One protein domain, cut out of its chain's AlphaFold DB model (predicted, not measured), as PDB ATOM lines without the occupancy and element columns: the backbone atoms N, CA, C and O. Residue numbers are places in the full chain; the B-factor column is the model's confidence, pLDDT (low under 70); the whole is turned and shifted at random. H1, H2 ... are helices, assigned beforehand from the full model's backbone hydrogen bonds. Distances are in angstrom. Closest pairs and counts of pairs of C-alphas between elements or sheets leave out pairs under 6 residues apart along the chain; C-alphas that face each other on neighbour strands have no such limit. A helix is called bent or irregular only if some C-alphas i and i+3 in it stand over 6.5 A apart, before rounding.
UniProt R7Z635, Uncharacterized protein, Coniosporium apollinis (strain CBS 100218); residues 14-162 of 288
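Overview. This is residues 14 to 162 of the 288 residues of an uncharacterized protein of Coniosporium apollinis (strain CBS 100218) (UniProt R7Z635). Five helices are set round a middle of long links, with H1 at one end of the longest axis and H5 at the other. Between these ends H2 and H3 lie on one side of the passing stretch 51 to 59 and H4 on the other, and residues 14 to 21 of H1 stick out. The printed part has 149 residues with five named helices, H1 to H5 along the chain, and no named strand; the class is all helix. It is only just compact, close to loose, with a radius of gyration of the C-alphas of 17.4 A, and spans 52 by 42 by 26 A.

Along the chain. H1, residues 14 to 39, begins with C-alpha 14 at (283.573, 263.451, 176.367) and is 37.7 A long. H2 follows, residues 62 to 70, 12.0 A. H3, residues 77 to 89, measures 18.1 A. H4, residues 108 to 120, measures 18.6 A; it is neither bent nor irregular, but only just: C-alphas 108 and 111 are 6.1 A apart. H5, residues 148 to 161, measures 19.7 A and ends with C-alpha 161 at (306.966, 270.166, 215.621).

Arrangement. H1 and H3 are close but not clearly touching; their closest C-alphas, of Val 26 and Leu 78, are 6.8 A apart. They run the same way at a steep tilt of 61 degrees. H2 and H3 are close but not clearly touching, with the closest C-alphas, of His 69 and Asn 80, 8.0 A apart. They run the same way at a steep tilt of 50 degrees. H1 and H2 are apart, and H4 and H5 are each apart from the other four helices. In H1, H2, H3 and H5 every O i to N i+4 pair is within hydrogen-bond range; in H4, 8 of 9 are.

Size, cuts and confidence. The two C-alphas farthest apart, of Glu 42 and Asp 149, are 54.9 A from each other. The printed part has no cut. The links H1 to H2, H3 to H4 and H4 to H5 are long, with 22, 18 and 27 residues. Residues 88 to 93 also stand free. The mean pLDDT of the printed part is 92.4, and residues 14 to 17 are under 70.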
ATOM      1  N   SER A  14     283.358 263.865 174.969       58.94
ATOM      2  CA  SER A  14     283.573 263.451 176.367       58.94
ATOM      3  C   SER A  14     283.471 264.622 177.348       58.94
ATOM      4  O   SER A  14     283.006 264.462 178.477       58.94
ATOM      5  N   SER A  15     283.844 265.825 176.907       61.91
ATOM      6  CA  SER A  15     283.677 267.039 177.693       61.91
ATOM      7  C   SER A  15     282.238 267.558 177.719       61.91
ATOM      8  O   SER A  15     281.871 268.146 178.727       61.91
ATOM      9  N   ILE A  16     281.400 267.264 176.713       61.94
ATOM     10  CA  ILE A  16     279.965 267.610 176.714       61.94
ATOM     11  C   ILE A  16     279.228 266.858 177.829       61.94
ATOM     12  O   ILE A  16     278.611 267.494 178.680       61.94
ATOM     13  N   LYS A  17     279.388 265.527 177.925       66.06
ATOM     14  CA  LYS A  17     278.854 264.754 179.070       66.06
ATOM     15  C   LYS A  17     279.394 265.281 180.406       66.06
ATOM     16  O   LYS A  17     278.669 265.382 181.393       66.06
ATOM     17  N   GLY A  18     280.669 265.677 180.433       77.06
ATOM     18  CA  GLY A  18     281.274 266.340 181.589       77.06
ATOM     19  C   GLY A  18     280.617 267.684 181.938       77.06
ATOM     20  O   GLY A  18     280.456 267.984 183.121       77.06
ATOM     21  N   ILE A  19     280.221 268.482 180.943       81.19
ATOM     22  CA  ILE A  19     279.521 269.762 181.116       81.19
ATOM     23  C   ILE A  19     278.122 269.535 181.678       81.19
ATOM     24  O   ILE A  19     277.752 270.229 182.621       81.19
ATOM     25  N   GLU A  20     277.364 268.560 181.177       85.56
ATOM     26  CA  GLU A  20     276.029 268.238 181.698       85.56
ATOM     27  C   GLU A  20     276.087 267.826 183.172       85.56
ATOM     28  O   GLU A  20     275.379 268.390 184.009       85.56
ATOM     29  N   VAL A  21     277.001 266.911 183.517       86.69
ATOM     30  CA  VAL A  21     277.208 266.459 184.900       86.69
ATOM     31  C   VAL A  21     277.622 267.621 185.806       86.69
ATOM     32  O   VAL A  21     277.085 267.772 186.905       86.69
ATOM     33  N   ARG A  22     278.549 268.477 185.362       87.31
ATOM     34  CA  ARG A  22     278.959 269.671 186.121       87.31
ATOM     35  C   ARG A  22     277.824 270.674 186.264       87.31
ATOM     36  O   ARG A  22     277.643 271.209 187.348       87.31
ATOM     37  N   THR A  23     277.045 270.903 185.212       89.69
ATOM     38  CA  THR A  23     275.891 271.813 185.233       89.69
ATOM     39  C   THR A  23     274.843 271.319 186.220       89.69
ATOM     40  O   THR A  23     274.345 272.104 187.023       89.69
ATOM     41  N   LYS A  24     274.556 270.011 186.223       92.56
ATOM     42  CA  LYS A  24     273.680 269.382 187.216       92.56
ATOM     43  C   LYS A  24     274.198 269.617 188.638       92.56
ATOM     44  O   LYS A  24     273.460 270.127 189.470       92.56
ATOM     45  N   ARG A  25     275.482 269.352 188.887       92.19
ATOM     46  CA  ARG A  25     276.122 269.553 190.200       92.19
ATOM     47  C   ARG A  25     276.153 271.018 190.644       92.19
ATOM     48  O   ARG A  25     275.982 271.295 191.824       92.19
ATOM     49  N   VAL A  26     276.338 271.966 189.719       93.81
ATOM     50  CA  VAL A  26     276.203 273.406 190.004       93.81
ATOM     51  C   VAL A  26     274.779 273.711 190.450       93.81
ATOM     52  O   VAL A  26     274.615 274.356 191.480       93.81
ATOM     53  N   LYS A  27     273.762 273.216 189.730       95.25
ATOM     54  CA  LYS A  27     272.352 273.412 190.099       95.25
ATOM     55  C   LYS A  27     272.044 272.838 191.483       95.25
ATOM     56  O   LYS A  27     271.470 273.546 192.304       95.25
ATOM     57  N   GLU A  28     272.480 271.609 191.757       95.88
ATOM     58  CA  GLU A  28     272.339 270.955 193.068       95.88
ATOM     59  C   GLU A  28     272.994 271.780 194.181       95.88
ATOM     60  O   GLU A  28     272.347 272.102 195.176       95.88
ATOM     61  N   PHE A  29     274.246 272.202 193.982       96.19
ATOM     62  CA  PHE A  29     274.976 273.040 194.930       96.19
ATOM     63  C   PHE A  29     274.275 274.383 195.184       96.19
ATOM     64  O   PHE A  29     274.101 274.784 196.334       96.19
ATOM     65  N   THR A  30     273.828 275.074 194.129       96.44
ATOM     66  CA  THR A  30     273.103 276.346 194.274       96.44
ATOM     67  C   THR A  30     271.750 276.168 194.955       96.44
ATOM     68  O   THR A  30     271.381 277.001 195.776       96.44
ATOM     69  N   GLY A  31     271.036 275.074 194.669       97.81
ATOM     70  CA  GLY A  31     269.785 274.739 195.344       97.81
ATOM     71  C   GLY A  31     270.006 274.530 196.840       97.81
ATOM     72  O   GLY A  31     269.341 275.164 197.652       97.81
ATOM     73  N   ALA A  32     271.016 273.740 197.210       97.19
ATOM     74  CA  ALA A  32     271.369 273.511 198.609       97.19
ATOM     75  C   ALA A  32     271.799 274.801 199.334       97.19
ATOM     76  O   ALA A  32     271.429 275.012 200.489       97.19
ATOM     77  N   LEU A  33     272.529 275.703 198.664       95.56
ATOM     78  CA  LEU A  33     272.856 277.024 199.215       95.56
ATOM     79  C   LEU A  33     271.615 277.890 199.460       95.56
ATOM     80  O   LEU A  33     271.543 278.566 200.484       95.56
ATOM     81  N   VAL A  34     270.642 277.874 198.545       96.19
ATOM     82  CA  VAL A  34     269.375 278.603 198.716       96.19
ATOM     83  C   VAL A  34     268.589 278.044 199.898       96.19
ATOM     84  O   VAL A  34     268.105 278.822 200.719       96.19
ATOM     85  N   GLU A  35     268.500 276.721 200.036       96.69
ATOM     86  CA  GLU A  35     267.822 276.103 201.181       96.69
ATOM     87  C   GLU A  35     268.526 276.435 202.501       96.69
ATOM     88  O   GLU A  35     267.876 276.828 203.470       96.69
ATOM     89  N   ARG A  36     269.863 276.418 202.521       94.81
ATOM     90  CA  ARG A  36     270.649 276.880 203.671       94.81
ATOM     91  C   ARG A  36     270.378 278.350 204.015       94.81
ATOM     92  O   ARG A  36     270.247 278.694 205.191       94.81
ATOM     93  N   TYR A  37     270.281 279.223 203.014       94.56
ATOM     94  CA  TYR A  37     269.950 280.637 203.206       94.56
ATOM     95  C   TYR A  37     268.536 280.821 203.780       94.56
ATOM     96  O   TYR A  37     268.355 281.565 204.743       94.56
ATOM     97  N   LYS A  38     267.540 280.100 203.252       95.44
ATOM     98  CA  LYS A  38     266.159 280.131 203.760       95.44
ATOM     99  C   LYS A  38     266.073 279.650 205.207       95.44
ATOM    100  O   LYS A  38     265.398 280.296 206.006       95.44
ATOM    101  N   ALA A  39     266.792 278.577 205.540       94.94
ATOM    102  CA  ALA A  39     266.868 278.022 206.890       94.94
ATOM    103  C   ALA A  39     267.619 278.926 207.885       94.94
ATOM    104  O   ALA A  39     267.486 278.758 209.095       94.94
ATOM    105  N   THR A  40     268.405 279.893 207.399       95.12
ATOM    106  CA  THR A  40     269.068 280.878 208.258       95.12
ATOM    107  C   THR A  40     268.033 281.891 208.768       95.12
ATOM    108  O   THR A  40     267.337 282.494 207.940       95.12
ATOM    109  N   PRO A  41     267.927 282.115 210.098       96.38
ATOM    110  CA  PRO A  41     267.039 283.126 210.670       96.38
ATOM    111  C   PRO A  41     267.247 284.491 210.017       96.38
ATOM    112  O   PRO A  41     268.385 284.887 209.774       96.38
ATOM    113  N   GLU A  42     266.162 285.220 209.754       96.44
ATOM    114  CA  GLU A  42     266.204 286.463 208.970       96.44
ATOM    115  C   GLU A  42     267.190 287.496 209.529       96.44
ATOM    116  O   GLU A  42     267.995 288.041 208.776       96.44
ATOM    117  N   ALA A  43     267.218 287.659 210.855       96.06
ATOM    118  CA  ALA A  43     268.148 288.546 211.552       96.06
ATOM    119  C   ALA A  43     269.635 288.223 211.296       96.06
ATOM    120  O   ALA A  43     270.481 289.099 211.427       96.06
ATOM    121  N   LEU A  44     269.964 286.984 210.916       95.75
ATOM    122  CA  LEU A  44     271.335 286.528 210.665       95.75
ATOM    123  C   LEU A  44     271.687 286.453 209.171       95.75
ATOM    124  O   LEU A  44     272.834 286.175 208.834       95.75
ATOM    125  N   ARG A  45     270.741 286.691 208.252       93.00
ATOM    126  CA  ARG A  45     270.979 286.539 206.800       93.00
ATOM    127  C   ARG A  45     271.957 287.562 206.223       93.00
ATOM    128  O   ARG A  45     272.586 287.286 205.205       93.00
ATOM    129  N   SER A  46     272.082 288.720 206.868       90.81
ATOM    130  CA  SER A  46     273.035 289.771 206.483       90.81
ATOM    131  C   SER A  46     274.400 289.623 207.165       90.81
ATOM    132  O   SER A  46     275.355 290.304 206.783       90.81
ATOM    133  N   GLU A  47     274.502 288.725 208.147       90.94
ATOM    134  CA  GLU A  47     275.728 288.457 208.890       90.94
ATOM    135  C   GLU A  47     276.639 287.472 208.156       90.94
ATOM    136  O   GLU A  47     276.261 286.791 207.196       90.94
ATOM    137  N   ARG A  48     277.887 287.370 208.622       87.50
ATOM    138  CA  ARG A  48     278.795 286.324 208.139       87.50
ATOM    139  C   ARG A  48     278.210 284.951 208.464       87.50
ATOM    140  O   ARG A  48     277.737 284.705 209.571       87.50
ATOM    141  N   MET A  49     278.308 284.030 207.507       87.94
ATOM    142  CA  MET A  49     277.898 282.644 207.719       87.94
ATOM    143  C   MET A  49     278.656 282.063 208.915       87.94
ATOM    144  O   MET A  49     279.886 282.106 208.940       87.94
ATOM    145  N   LYS A  50     277.926 281.471 209.870       87.81
ATOM    146  CA  LYS A  50     278.513 280.822 211.057       87.81
ATOM    147  C   LYS A  50     279.591 279.797 210.686       87.81
ATOM    148  O   LYS A  50     280.597 279.681 211.373       87.81
ATOM    149  N   THR A  51     279.378 279.099 209.574       89.38
ATOM    150  CA  THR A  51     280.345 278.173 208.984       89.38
ATOM    151  C   THR A  51     280.618 278.607 207.552       89.38
ATOM    152  O   THR A  51     279.686 278.675 206.745       89.38
ATOM    153  N   ALA A  52     281.876 278.904 207.228       92.69
ATOM    154  CA  ALA A  52     282.281 279.214 205.860       92.69
ATOM    155  C   ALA A  52     282.057 278.011 204.927       92.69
ATOM    156  O   ALA A  52     281.890 276.881 205.381       92.69
ATOM    157  N   LEU A  53     282.062 278.249 203.614       95.44
ATOM    158  CA  LEU A  53     282.112 277.153 202.650       95.44
ATOM    159  C   LEU A  53     283.506 276.534 202.678       95.44
ATOM    160  O   LEU A  53     284.488 277.242 202.449       95.44
ATOM    161  N   MET A  54     283.585 275.238 202.964       95.19
ATOM    162  CA  MET A  54     284.864 274.555 203.165       95.19
ATOM    163  C   MET A  54     285.172 273.552 202.056       95.19
ATOM    164  O   MET A  54     284.287 272.979 201.420       95.19
ATOM    165  N   GLU A  55     286.459 273.348 201.816       95.12
ATOM    166  CA  GLU A  55     286.986 272.245 201.026       95.12
ATOM    167  C   GLU A  55     288.144 271.644 201.811       95.12
ATOM    168  O   GLU A  55     288.886 272.362 202.482       95.12
ATOM    169  N   PHE A  56     288.224 270.322 201.775       96.19
ATOM    170  CA  PHE A  56     289.310 269.570 202.368       96.19
ATOM    171  C   PHE A  56     289.826 268.626 201.298       96.19
ATOM    172  O   PHE A  56     289.040 268.082 200.519       96.19
ATOM    173  N   GLY A  57     291.135 268.437 201.288       95.31
ATOM    174  CA  GLY A  57     291.806 267.556 200.358       95.31
ATOM    175  C   GLY A  57     293.191 267.210 200.871       95.31
ATOM    176  O   GLY A  57     293.769 267.918 201.699       95.31
ATOM    177  N   TYR A  58     293.712 266.108 200.357       96.25
ATOM    178  CA  TYR A  58     295.080 265.684 200.592       96.25
ATOM    179  C   TYR A  58     296.028 266.277 199.539       96.25
ATOM    180  O   TYR A  58     295.672 266.445 198.369       96.25
ATOM    181  N   SER A  59     297.262 266.567 199.951       95.25
ATOM    182  CA  SER A  59     298.378 266.796 199.038       95.25
ATOM    183  C   SER A  59     299.687 266.367 199.687       95.25
ATOM    184  O   SER A  59     299.936 266.715 200.840       95.25
ATOM    185  N   ARG A  60     300.553 265.704 198.914       94.50
ATOM    186  CA  ARG A  60     301.955 265.469 199.299       94.50
ATOM    187  C   ARG A  60     302.798 266.747 199.287       94.50
ATOM    188  O   ARG A  60     303.792 266.832 199.990       94.50
ATOM    189  N   ASP A  61     302.394 267.727 198.477       94.00
ATOM    190  CA  ASP A  61     302.998 269.058 198.419       94.00
ATOM    191  C   ASP A  61     301.905 270.100 198.693       94.00
ATOM    192  O   ASP A  61     301.159 270.501 197.783       94.00
ATOM    193  N   PRO A  62     301.703 270.481 199.964       93.56
ATOM    194  CA  PRO A  62     300.695 271.469 200.299       93.56
ATOM    195  C   PRO A  62     301.036 272.837 199.700       93.56
ATOM    196  O   PRO A  62     300.124 273.522 199.253       93.56
ATOM    197  N   GLY A  63     302.310 273.233 199.617       95.50
ATOM    198  CA  GLY A  63     302.706 274.542 199.087       95.50
ATOM    199  C   GLY A  63     302.245 274.740 197.644       95.50
ATOM    200  O   GLY A  63     301.526 275.699 197.328       95.50
ATOM    201  N   ASP A  64     302.562 273.772 196.788       95.19
ATOM    202  CA  ASP A  64     302.133 273.776 195.392       95.19
ATOM    203  C   ASP A  64     300.614 273.703 195.266       95.19
ATOM    204  O   ASP A  64     300.007 274.432 194.469       95.19
ATOM    205  N   ARG A  65     299.967 272.860 196.076       94.12
ATOM    206  CA  ARG A  65     298.511 272.704 196.044       94.12
ATOM    207  C   ARG A  65     297.788 273.997 196.415       94.12
ATOM    208  O   ARG A  65     296.858 274.408 195.715       94.12
ATOM    209  N   LEU A  66     298.247 274.675 197.461       94.44
ATOM    210  CA  LEU A  66     297.706 275.959 197.904       94.44
ATOM    211  C   LEU A  66     297.893 277.035 196.823       94.44
ATOM    212  O   LEU A  66     296.988 277.829 196.529       94.44
ATOM    213  N   GLN A  67     299.048 277.034 196.153       94.19
ATOM    214  CA  GLN A  67     299.312 277.957 195.056       94.19
ATOM    215  C   GLN A  67     298.425 277.673 193.832       94.19
ATOM    216  O   GLN A  67     297.948 278.620 193.190       94.19
ATOM    217  N   GLN A  68     298.169 276.401 193.519       91.06
ATOM    218  CA  GLN A  68     297.258 275.965 192.459       91.06
ATOM    219  C   GLN A  68     295.822 276.441 192.720       91.06
ATOM    220  O   GLN A  68     295.232 277.093 191.849       91.06
ATOM    221  N   HIS A  69     295.289 276.220 193.928       91.12
ATOM    222  CA  HIS A  69     293.981 276.744 194.337       91.12
ATOM    223  C   HIS A  69     293.934 278.272 194.266       91.12
ATOM    224  O   HIS A  69     292.984 278.846 193.717       91.12
ATOM    225  N   PHE A  70     294.987 278.951 194.734       90.06
ATOM    226  CA  PHE A  70     295.075 280.407 194.669       90.06
ATOM    227  C   PHE A  70     295.004 280.933 193.227       90.06
ATOM    228  O   PHE A  70     294.343 281.942 192.985       90.06
ATOM    229  N   ARG A  71     295.607 280.229 192.263       89.12
ATOM    230  CA  ARG A  71     295.644 280.608 190.838       89.12
ATOM    231  C   ARG A  71     294.503 280.014 189.997       89.12
ATOM    232  O   ARG A  71     294.537 280.145 188.776       89.12
ATOM    233  N   HIS A  72     293.521 279.346 190.612       86.75
ATOM    234  CA  HIS A  72     292.435 278.615 189.930       86.75
ATOM    235  C   HIS A  72     292.931 277.549 188.934       86.75
ATOM    236  O   HIS A  72     292.280 277.275 187.922       86.75
ATOM    237  N   ARG A  73     294.083 276.926 189.200       85.56
ATOM    238  CA  ARG A  73     294.671 275.872 188.361       85.56
ATOM    239  C   ARG A  73     294.432 274.513 189.002       85.56
ATOM    240  O   ARG A  73     294.618 274.374 190.199       85.56
ATOM    241  N   SER A  74     294.007 273.523 188.214       83.81
ATOM    242  CA  SER A  74     293.802 272.133 188.674       83.81
ATOM    243  C   SER A  74     292.985 271.984 189.974       83.81
ATOM    244  O   SER A  74     293.199 271.080 190.775       83.81
ATOM    245  N   SER A  75     292.052 272.904 190.212       83.75
ATOM    246  CA  SER A  75     291.228 272.955 191.421       83.75
ATOM    247  C   SER A  75     289.799 272.508 191.120       83.75
ATOM    248  O   SER A  75     289.375 272.477 189.960       83.75
ATOM    249  N   ASN A  76     289.044 272.193 192.172       88.69
ATOM    250  CA  ASN A  76     287.619 271.918 192.084       88.69
ATOM    251  C   ASN A  76     286.896 273.055 191.330       88.69
ATOM    252  O   ASN A  76     287.109 274.245 191.588       88.69
ATOM    253  N   TYR A  77     286.071 272.685 190.349       88.88
ATOM    254  CA  TYR A  77     285.415 273.645 189.463       88.88
ATOM    255  C   TYR A  77     284.322 274.454 190.178       88.88
ATOM    256  O   TYR A  77     284.170 275.627 189.845       88.88
ATOM    257  N   LEU A  78     283.612 273.885 191.167       92.00
ATOM    258  CA  LEU A  78     282.625 274.623 191.970       92.00
ATOM    259  C   LEU A  78     283.316 275.706 192.785       92.00
ATOM    260  O   LEU A  78     282.937 276.869 192.716       92.00
ATOM    261  N   PHE A  79     284.394 275.334 193.471       90.50
ATOM    262  CA  PHE A  79     285.223 276.271 194.213       90.50
ATOM    263  C   PHE A  79     285.721 277.425 193.327       90.50
ATOM    264  O   PHE A  79     285.574 278.602 193.665       90.50
ATOM    265  N   ASN A  80     286.267 277.097 192.151       89.81
ATOM    266  CA  ASN A  80     286.755 278.099 191.206       89.81
ATOM    267  C   ASN A  80     285.632 279.010 190.693       89.81
ATOM    268  O   ASN A  80     285.855 280.214 190.555       89.81
ATOM    269  N   LEU A  81     284.451 278.453 190.404       89.69
ATOM    270  CA  LEU A  81     283.277 279.209 189.969       89.69
ATOM    271  C   LEU A  81     282.806 280.166 191.067       89.69
ATOM    272  O   LEU A  81     282.696 281.362 190.812       89.69
ATOM    273  N   THR A  82     282.611 279.675 192.293       91.75
ATOM    274  CA  THR A  82     282.209 280.494 193.445       91.75
ATOM    275  C   THR A  82     283.201 281.621 193.695       91.75
ATOM    276  O   THR A  82     282.803 282.773 193.856       91.75
ATOM    277  N   ARG A  83     284.508 281.336 193.640       90.31
ATOM    278  CA  ARG A  83     285.525 282.381 193.788       90.31
ATOM    279  C   ARG A  83     285.495 283.393 192.641       90.31
ATOM    280  O   ARG A  83     285.679 284.578 192.893       90.31
ATOM    281  N   ALA A  84     285.249 282.959 191.404       89.81
ATOM    282  CA  ALA A  84     285.101 283.861 190.261       89.81
ATOM    283  C   ALA A  84     283.942 284.841 190.456       89.81
ATOM    284  O   ALA A  84     284.126 286.044 190.301       89.81
ATOM    285  N   VAL A  85     282.776 284.310 190.829       90.56
ATOM    286  CA  VAL A  85     281.564 285.090 191.094       90.56
ATOM    287  C   VAL A  85     281.831 286.096 192.206       90.56
ATOM    288  O   VAL A  85     281.588 287.283 192.024       90.56
ATOM    289  N   ASN A  86     282.433 285.650 193.311       91.12
ATOM    290  CA  ASN A  86     282.743 286.521 194.440       91.12
ATOM    291  C   ASN A  86     283.705 287.657 194.077       91.12
ATOM    292  O   ASN A  86     283.499 288.784 194.512       91.12
ATOM    293  N   MET A  87     284.725 287.384 193.258       89.94
ATOM    294  CA  MET A  87     285.673 288.407 192.803       89.94
ATOM    295  C   MET A  87     285.029 289.468 191.902       89.94
ATOM    296  O   MET A  87     285.497 290.600 191.895       89.94
ATOM    297  N   VAL A  88     283.996 289.101 191.134       92.12
ATOM    298  CA  VAL A  88     283.314 290.012 190.201       92.12
ATOM    299  C   VAL A  88     282.197 290.789 190.894       92.12
ATOM    300  O   VAL A  88     282.122 292.002 190.745       92.12
ATOM    301  N   ILE A  89     281.333 290.105 191.648       94.56
ATOM    302  CA  ILE A  89     280.150 290.723 192.264       94.56
ATOM    303  C   ILE A  89     280.524 291.491 193.539       94.56
ATOM    304  O   ILE A  89     279.971 292.557 193.801       94.56
ATOM    305  N   TRP A  90     281.474 290.981 194.329       92.44
ATOM    306  CA  TRP A  90     281.856 291.565 195.618       92.44
ATOM    307  C   TRP A  90     283.380 291.687 195.761       92.44
ATOM    308  O   TRP A  90     283.986 291.029 196.622       92.44
ATOM    309  N   PRO A  91     284.023 292.526 194.928       93.19
ATOM    310  CA  PRO A  91     285.471 292.684 194.934       93.19
ATOM    311  C   PRO A  91     285.980 293.064 196.332       93.19
ATOM    312  O   PRO A  91     285.455 293.964 196.983       93.19
ATOM    313  N   GLY A  92     286.987 292.334 196.818       89.75
ATOM    314  CA  GLY A  92     287.620 292.568 198.123       89.75
ATOM    315  C   GLY A  92     286.807 292.149 199.356       89.75
ATOM    316  O   GLY A  92     287.355 292.155 200.454       89.75
ATOM    317  N   ARG A  93     285.536 291.745 199.214       90.06
ATOM    318  CA  ARG A  93     284.678 291.386 200.361       90.06
ATOM    319  C   ARG A  93     284.820 289.929 200.790       90.06
ATOM    320  O   ARG A  93     284.820 289.636 201.983       90.06
ATOM    321  N   PHE A  94     284.916 289.017 199.825       89.88
ATOM    322  CA  PHE A  94     285.068 287.587 200.083       89.88
ATOM    323  C   PHE A  94     286.437 287.108 199.613       89.88
ATOM    324  O   PHE A  94     286.851 287.367 198.481       89.88
ATOM    325  N   GLY A  95     287.131 286.397 200.495       87.19
ATOM    326  CA  GLY A  95     288.479 285.896 200.267       87.19
ATOM    327  C   GLY A  95     288.557 284.379 200.327       87.19
ATOM    328  O   GLY A  95     287.641 283.697 200.782       87.19
ATOM    329  N   LEU A  96     289.694 283.866 199.868       89.88
ATOM    330  CA  LEU A  96     290.092 282.484 200.068       89.88
ATOM    331  C   LEU A  96     291.108 282.436 201.207       89.88
ATOM    332  O   LEU A  96     292.208 282.965 201.056       89.88
ATOM    333  N   ALA A  97     290.750 281.774 202.301       92.50
ATOM    334  CA  ALA A  97     291.693 281.382 203.336       92.50
ATOM    335  C   ALA A  97     292.093 279.922 203.105       92.50
ATOM    336  O   ALA A  97     291.237 279.095 202.792       92.50
ATOM    337  N   GLN A  98     293.384 279.616 203.208       94.19
ATOM    338  CA  GLN A  98     293.897 278.267 202.989       94.19
ATOM    339  C   GLN A  98     294.885 277.916 204.095       94.19
ATOM    340  O   GLN A  98     295.700 278.757 204.473       94.19
ATOM    341  N   PHE A  99     294.809 276.687 204.600       94.44
ATOM    342  CA  PHE A  99     295.574 276.241 205.760       94.44
ATOM    343  C   PHE A  99     296.029 274.796 205.571       94.44
ATOM    344  O   PHE A  99     295.302 273.988 204.994       94.44
ATOM    345  N   VAL A 100     297.202 274.464 206.111       93.12
ATOM    346  CA  VAL A 100     297.576 273.072 206.386       93.12
ATOM    347  C   VAL A 100     297.030 272.740 207.768       93.12
ATOM    348  O   VAL A 100     297.428 273.359 208.749       93.12
ATOM    349  N   VAL A 101     296.068 271.820 207.830       92.81
ATOM    350  CA  VAL A 101     295.314 271.545 209.067       92.81
ATOM    351  C   VAL A 101     295.898 270.368 209.843       92.81
ATOM    352  O   VAL A 101     295.912 270.392 211.070       92.81
ATOM    353  N   LEU A 102     296.377 269.342 209.138       92.31
ATOM    354  CA  LEU A 102     296.871 268.112 209.742       92.31
ATOM    355  C   LEU A 102     298.107 267.616 208.978       92.31
ATOM    356  O   LEU A 102     297.961 267.231 207.814       92.31
ATOM    357  N   PRO A 103     299.308 267.623 209.586       91.62
ATOM    358  CA  PRO A 103     300.436 266.881 209.042       91.62
ATOM    359  C   PRO A 103     300.145 265.380 209.162       91.62
ATOM    360  O   PRO A 103     299.753 264.900 210.225       91.62
ATOM    361  N   LEU A 104     300.308 264.656 208.060       93.69
ATOM    362  CA  LEU A 104     300.146 263.205 208.014       93.69
ATOM    363  C   LEU A 104     301.515 262.547 208.130       93.69
ATOM    364  O   LEU A 104     302.497 263.089 207.624       93.69
ATOM    365  N   PHE A 105     301.562 261.386 208.769       92.94
ATOM    366  CA  PHE A 105     302.796 260.632 208.983       92.94
ATOM    367  C   PHE A 105     302.685 259.150 208.595       92.94
ATOM    368  O   PHE A 105     303.666 258.427 208.688       92.94
ATOM    369  N   GLU A 106     301.527 258.728 208.088       94.44
ATOM    370  CA  GLU A 106     301.291 257.413 207.491       94.44
ATOM    371  C   GLU A 106     300.415 257.575 206.241       94.44
ATOM    372  O   GLU A 106     299.595 258.499 206.147       94.44
ATOM    373  N   SER A 107     300.564 256.664 205.279       96.19
ATOM    374  CA  SER A 107     299.882 256.757 203.983       96.19
ATOM    375  C   SER A 107     298.362 256.590 204.099       96.19
ATOM    376  O   SER A 107     297.582 257.328 203.489       96.19
ATOM    377  N   GLU A 108     297.928 255.683 204.968       95.62
ATOM    378  CA  GLU A 108     296.548 255.303 205.247       95.62
ATOM    379  C   GLU A 108     295.759 256.463 205.860       95.62
ATOM    380  O   GLU A 108     294.550 256.607 205.639       95.62
ATOM    381  N   MET A 109     296.453 257.346 206.585       95.75
ATOM    382  CA  MET A 109     295.845 258.531 207.171       95.75
ATOM    383  C   MET A 109     295.347 259.509 206.110       95.75
ATOM    384  O   MET A 109     294.431 260.267 206.407       95.75
ATOM    385  N   ALA A 110     295.890 259.512 204.888       96.69
ATOM    386  CA  ALA A 110     295.466 260.454 203.853       96.69
ATOM    387  C   ALA A 110     293.977 260.309 203.519       96.69
ATOM    388  O   ALA A 110     293.241 261.300 203.531       96.69
ATOM    389  N   ALA A 111     293.517 259.074 203.300       96.94
ATOM    390  CA  ALA A 111     292.108 258.794 203.041       96.94
ATOM    391  C   ALA A 111     291.240 259.136 204.260       96.94
ATOM    392  O   ALA A 111     290.233 259.838 204.148       96.94
ATOM    393  N   LEU A 112     291.646 258.645 205.434       97.50
ATOM    394  CA  LEU A 112     290.882 258.777 206.675       97.50
ATOM    395  C   LEU A 112     290.752 260.236 207.114       97.50
ATOM    396  O   LEU A 112     289.654 260.678 207.452       97.50
ATOM    397  N   ALA A 113     291.841 260.999 207.065       96.75
ATOM    398  CA  ALA A 113     291.855 262.412 207.413       96.75
ATOM    399  C   ALA A 113     290.957 263.224 206.482       96.75
ATOM    400  O   ALA A 113     290.166 264.033 206.966       96.75
ATOM    401  N   GLU A 114     291.024 262.992 205.167       97.50
ATOM    402  CA  GLU A 114     290.140 263.672 204.218       97.50
ATOM    403  C   GLU A 114     288.669 263.362 204.532       97.50
ATOM    404  O   GLU A 114     287.851 264.277 204.634       97.50
ATOM    405  N   ILE A 115     288.328 262.090 204.773       97.88
ATOM    406  CA  ILE A 115     286.965 261.675 205.140       97.88
ATOM    407  C   ILE A 115     286.507 262.366 206.426       97.88
ATOM    408  O   ILE A 115     285.443 262.989 206.437       97.88
ATOM    409  N   ILE A 116     287.296 262.288 207.498       97.94
ATOM    410  CA  ILE A 116     286.948 262.861 208.802       97.94
ATOM    411  C   ILE A 116     286.770 264.375 208.682       97.94
ATOM    412  O   ILE A 116     285.731 264.896 209.085       97.94
ATOM    413  N   LEU A 117     287.725 265.081 208.074       97.25
ATOM    414  CA  LEU A 117     287.680 266.539 207.953       97.25
ATOM    415  C   LEU A 117     286.513 267.007 207.079       97.25
ATOM    416  O   LEU A 117     285.793 267.926 207.476       97.25
ATOM    417  N   VAL A 118     286.238 266.339 205.951       97.06
ATOM    418  CA  VAL A 118     285.052 266.644 205.132       97.06
ATOM    419  C   VAL A 118     283.767 266.437 205.932       97.06
ATOM    420  O   VAL A 118     282.845 267.244 205.812       97.06
ATOM    421  N   ARG A 119     283.670 265.390 206.759       96.75
ATOM    422  CA  ARG A 119     282.473 265.136 207.577       96.75
ATOM    423  C   ARG A 119     282.326 266.149 208.710       96.75
ATOM    424  O   ARG A 119     281.248 266.724 208.846       96.75
ATOM    425  N   CYS A 120     283.389 266.417 209.465       95.75
ATOM    426  CA  CYS A 120     283.398 267.395 210.554       95.75
ATOM    427  C   CYS A 120     283.105 268.811 210.051       95.75
ATOM    428  O   CYS A 120     282.312 269.533 210.650       95.75
ATOM    429  N   GLY A 121     283.698 269.193 208.920       94.31
ATOM    430  CA  GLY A 121     283.458 270.484 208.289       94.31
ATOM    431  C   GLY A 121     282.202 270.541 207.419       94.31
ATOM    432  O   GLY A 121     281.898 271.587 206.852       94.31
ATOM    433  N   GLN A 122     281.470 269.434 207.279       95.25
ATOM    434  CA  GLN A 122     280.323 269.322 206.375       95.25
ATOM    435  C   GLN A 122     280.656 269.766 204.933       95.25
ATOM    436  O   GLN A 122     279.820 270.331 204.242       95.25
ATOM    437  N   GLY A 123     281.871 269.498 204.446       95.94
ATOM    438  CA  GLY A 123     282.415 270.048 203.196       95.94
ATOM    439  C   GLY A 123     281.731 269.585 201.899       95.94
ATOM    440  O   GLY A 123     282.143 269.993 200.814       95.94
ATOM    441  N   TYR A 124     280.697 268.745 201.968       96.88
ATOM    442  CA  TYR A 124     279.993 268.247 200.789       96.88
ATOM    443  C   TYR A 124     279.130 269.324 200.117       96.88
ATOM    444  O   TYR A 124     278.311 269.995 200.752       96.88
ATOM    445  N   ALA A 125     279.249 269.416 198.791       96.19
ATOM    446  CA  ALA A 125     278.490 270.351 197.965       96.19
ATOM    447  C   ALA A 125     276.977 270.099 198.015       96.19
ATOM    448  O   ALA A 125     276.198 271.049 198.017       96.19
ATOM    449  N   ALA A 126     276.561 268.834 198.133       94.56
ATOM    450  CA  ALA A 126     275.150 268.456 198.229       94.56
ATOM    451  C   ALA A 126     274.431 269.086 199.438       94.56
ATOM    452  O   ALA A 126     273.223 269.282 199.391       94.56
ATOM    453  N   GLY A 127     275.166 269.428 200.505       92.50
ATOM    454  CA  GLY A 127     274.616 270.095 201.688       92.50
ATOM    455  C   GLY A 127     274.711 271.624 201.665       92.50
ATOM    456  O   GLY A 127     274.350 272.255 202.651       92.50
ATOM    457  N   GLY A 128     275.248 272.240 200.602       93.94
ATOM    458  CA  GLY A 128     275.445 273.698 200.545       93.94
ATOM    459  C   GLY A 128     276.473 274.226 201.560       93.94
ATOM    460  O   GLY A 128     276.481 275.410 201.905       93.94
ATOM    461  N   ASN A 129     277.334 273.349 202.078       94.38
ATOM    462  CA  ASN A 129     278.294 273.663 203.139       94.38
ATOM    463  C   ASN A 129     279.751 273.647 202.662       94.38
ATOM    464  O   ASN A 129     280.627 274.176 203.343       94.38
ATOM    465  N   GLY A 130     280.018 273.129 201.463       95.94
ATOM    466  CA  GLY A 130     281.364 273.116 200.916       95.94
ATOM    467  C   GLY A 130     281.429 272.771 199.440       95.94
ATOM    468  O   GLY A 130     280.436 272.866 198.722       95.94
ATOM    469  N   PHE A 131     282.621 272.401 198.982       96.25
ATOM    470  CA  PHE A 131     282.905 272.187 197.563       96.25
ATOM    471  C   PHE A 131     283.203 270.728 197.200       96.25
ATOM    472  O   PHE A 131     283.401 270.426 196.023       96.25
ATOM    473  N   THR A 132     283.214 269.807 198.162       95.50
ATOM    474  CA  THR A 132     283.502 268.388 197.923       95.50
ATOM    475  C   THR A 132     282.334 267.731 197.187       95.50
ATOM    476  O   THR A 132     281.217 267.654 197.693       95.50
ATOM    477  N   VAL A 133     282.581 267.274 195.957       93.31
ATOM    478  CA  VAL A 133     281.554 266.648 195.098       93.31
ATOM    479  C   VAL A 133     281.728 265.135 195.002       93.31
ATOM    480  O   VAL A 133     280.763 264.406 194.795       93.31
ATOM    481  N   HIS A 134     282.966 264.670 195.106       92.75
ATOM    482  CA  HIS A 134     283.296 263.253 195.081       92.75
ATOM    483  C   HIS A 134     283.440 262.743 196.518       92.75
ATOM    484  O   HIS A 134     283.746 263.548 197.399       92.75
ATOM    485  N   PRO A 135     283.205 261.447 196.772       95.56
ATOM    486  CA  PRO A 135     283.487 260.863 198.075       95.56
ATOM    487  C   PRO A 135     284.930 261.159 198.498       95.56
ATOM    488  O   PRO A 135     285.865 260.956 197.721       95.56
ATOM    489  N   ALA A 136     285.085 261.673 199.715       96.19
ATOM    490  CA  ALA A 136     286.392 261.940 200.305       96.19
ATOM    491  C   ALA A 136     287.228 260.649 200.393       96.19
ATOM    492  O   ALA A 136     286.670 259.559 200.537       96.19
ATOM    493  N   GLY A 137     288.551 260.770 200.294       95.50
ATOM    494  CA  GLY A 137     289.487 259.650 200.378       95.50
ATOM    495  C   GLY A 137     289.698 258.887 199.068       95.50
ATOM    496  O   GLY A 137     290.525 257.986 199.020       95.50
ATOM    497  N   GLN A 138     289.003 259.238 197.978       94.75
ATOM    498  CA  GLN A 138     289.199 258.573 196.681       94.75
ATOM    499  C   GLN A 138     290.447 259.046 195.924       94.75
ATOM    500  O   GLN A 138     290.967 258.318 195.087       94.75
ATOM    501  N   SER A 139     290.905 260.279 196.154       91.69
ATOM    502  CA  SER A 139     291.973 260.922 195.367       91.69
ATOM    503  C   SER A 139     293.271 261.069 196.163       91.69
ATOM    504  O   SER A 139     293.879 262.135 196.181       91.69
ATOM    505  N   VAL A 140     293.689 259.986 196.823       95.56
ATOM    506  CA  VAL A 140     294.842 259.967 197.745       95.56
ATOM    507  C   VAL A 140     295.953 259.004 197.323       95.56
ATOM    508  O   VAL A 140     296.876 258.758 198.088       95.56
ATOM    509  N   THR A 141     295.908 258.482 196.093       95.94
ATOM    510  CA  THR A 141     296.880 257.495 195.579       95.94
ATOM    511  C   THR A 141     298.333 257.939 195.746       95.94
ATOM    512  O   THR A 141     299.184 257.125 196.081       95.94
ATOM    513  N   SER A 142     298.610 259.237 195.609       96.00
ATOM    514  CA  SER A 142     299.960 259.787 195.762       96.00
ATOM    515  C   SER A 142     300.513 259.743 197.191       96.00
ATOM    516  O   SER A 142     301.683 260.059 197.379       96.00
ATOM    517  N   ALA A 143     299.715 259.371 198.198       97.00
ATOM    518  CA  ALA A 143     300.205 259.039 199.537       97.00
ATOM    519  C   ALA A 143     300.954 257.699 199.553       97.00
ATOM    520  O   ALA A 143     301.990 257.580 200.198       97.00
ATOM    521  N   TYR A 144     300.477 256.724 198.780       96.56
ATOM    522  CA  TYR A 144     301.082 255.394 198.673       96.56
ATOM    523  C   TYR A 144     302.325 255.366 197.767       96.56
ATOM    524  O   TYR A 144     303.015 254.359 197.691       96.56
ATOM    525  N   GLU A 145     302.615 256.465 197.067       96.88
ATOM    526  CA  GLU A 145     303.833 256.636 196.261       96.88
ATOM    527  C   GLU A 145     305.032 257.133 197.090       96.88
ATOM    528  O   GLU A 145     306.143 257.235 196.572       96.88
ATOM    529  N   ILE A 146     304.808 257.511 198.351       96.06
ATOM    530  CA  ILE A 146     305.842 258.014 199.259       96.06
ATOM    531  C   ILE A 146     306.505 256.816 199.946       96.06
ATOM    532  O   ILE A 146     305.809 255.932 200.439       96.06
ATOM    533  N   SER A 147     307.840 256.784 199.972       96.81
ATOM    534  CA  SER A 147     308.602 255.694 200.591       96.81
ATOM    535  C   SER A 147     308.436 255.652 202.112       96.81
ATOM    536  O   SER A 147     308.215 256.686 202.746       96.81
ATOM    537  N   GLU A 148     308.607 254.466 202.701       95.56
ATOM    538  CA  GLU A 148     308.540 254.256 204.156       95.56
ATOM    539  C   GLU A 148     309.528 255.157 204.915       95.56
ATOM    540  O   GLU A 148     309.104 255.881 205.812       95.56
ATOM    541  N   ASP A 149     310.787 255.248 204.469       97.00
ATOM    542  CA  ASP A 149     311.797 256.147 205.060       97.00
ATOM    543  C   ASP A 149     311.324 257.610 205.125       97.00
ATOM    544  O   ASP A 149     311.620 258.352 206.062       97.00
ATOM    545  N   LYS A 150     310.567 258.052 204.112       96.06
ATOM    546  CA  LYS A 150     310.061 259.426 204.060       96.06
ATOM    547  C   LYS A 150     308.874 259.615 205.002       96.06
ATOM    548  O   LYS A 150     308.745 260.682 205.601       96.06
ATOM    549  N   TRP A 151     308.028 258.599 205.157       96.25
ATOM    550  CA  TRP A 151     306.979 258.602 206.176       96.25
ATOM    551  C   TRP A 151     307.560 258.620 207.591       96.25
ATOM    552  O   TRP A 151     307.067 259.378 208.422       96.25
ATOM    553  N   GLU A 152     308.651 257.897 207.849       96.12
ATOM    554  CA  GLU A 152     309.356 257.941 209.137       96.12
ATOM    555  C   GLU A 152     309.927 259.339 209.436       96.12
ATOM    556  O   GLU A 152     309.803 259.850 210.557       96.12
ATOM    557  N   GLU A 153     310.470 260.021 208.422       95.81
ATOM    558  CA  GLU A 153     310.877 261.427 208.537       95.81
ATOM    559  C   GLU A 153     309.680 262.330 208.874       95.81
ATOM    560  O   GLU A 153     309.769 263.179 209.766       95.81
ATOM    561  N   TYR A 154     308.537 262.141 208.204       94.44
ATOM    562  CA  TYR A 154     307.319 262.904 208.489       94.44
ATOM    563  C   TYR A 154     306.765 262.628 209.887       94.44
ATOM    564  O   TYR A 154     306.347 263.574 210.555       94.44
ATOM    565  N   ALA A 155     306.805 261.381 210.357       93.75
ATOM    566  CA  ALA A 155     306.425 261.002 211.714       93.75
ATOM    567  C   ALA A 155     307.312 261.696 212.746       93.75
ATOM    568  O   ALA A 155     306.811 262.380 213.641       93.75
ATOM    569  N   SER A 156     308.629 261.613 212.560       94.50
ATOM    570  CA  SER A 156     309.614 262.276 213.416       94.50
ATOM    571  C   SER A 156     309.396 263.789 213.448       94.50
ATOM    572  O   SER A 156     309.359 264.405 214.516       94.50
ATOM    573  N   HIS A 157     309.170 264.400 212.283       92.88
ATOM    574  CA  HIS A 157     308.887 265.825 212.183       92.88
ATOM    575  C   HIS A 157     307.563 266.200 212.865       92.88
ATOM    576  O   HIS A 157     307.516 267.194 213.591       92.88
ATOM    577  N   ALA A 158     306.493 265.427 212.654       91.19
ATOM    578  CA  ALA A 158     305.187 265.667 213.260       91.19
ATOM    579  C   ALA A 158     305.244 265.556 214.788       91.19
ATOM    580  O   ALA A 158     304.666 266.398 215.473       91.19
ATOM    581  N   LEU A 159     305.972 264.581 215.332       91.00
ATOM    582  CA  LEU A 159     306.177 264.443 216.775       91.00
ATOM    583  C   LEU A 159     306.960 265.625 217.361       91.00
ATOM    584  O   LEU A 159     306.589 266.136 218.415       91.00
ATOM    585  N   ALA A 160     308.003 266.088 216.668       91.75
ATOM    586  CA  ALA A 160     308.859 267.169 217.151       91.75
ATOM    587  C   ALA A 160     308.233 268.572 217.022       91.75
ATOM    588  O   ALA A 160     308.495 269.439 217.855       91.75
ATOM    589  N   HIS A 161     307.413 268.813 215.993       90.06
ATOM    590  CA  HIS A 161     306.966 270.166 215.621       90.06
ATOM    591  C   HIS A 161     305.451 270.375 215.670       90.06
ATOM    592  O   HIS A 161     304.966 271.445 215.294       90.06
ATOM    593  N   SER A 162     304.678 269.386 216.114       86.94
ATOM    594  CA  SER A 162     303.230 269.530 216.271       86.94
ATOM    595  C   SER A 162     302.772 269.158 217.684       86.94
ATOM    596  O   SER A 162     303.490 268.481 218.417       86.94
TER     597      SER A 162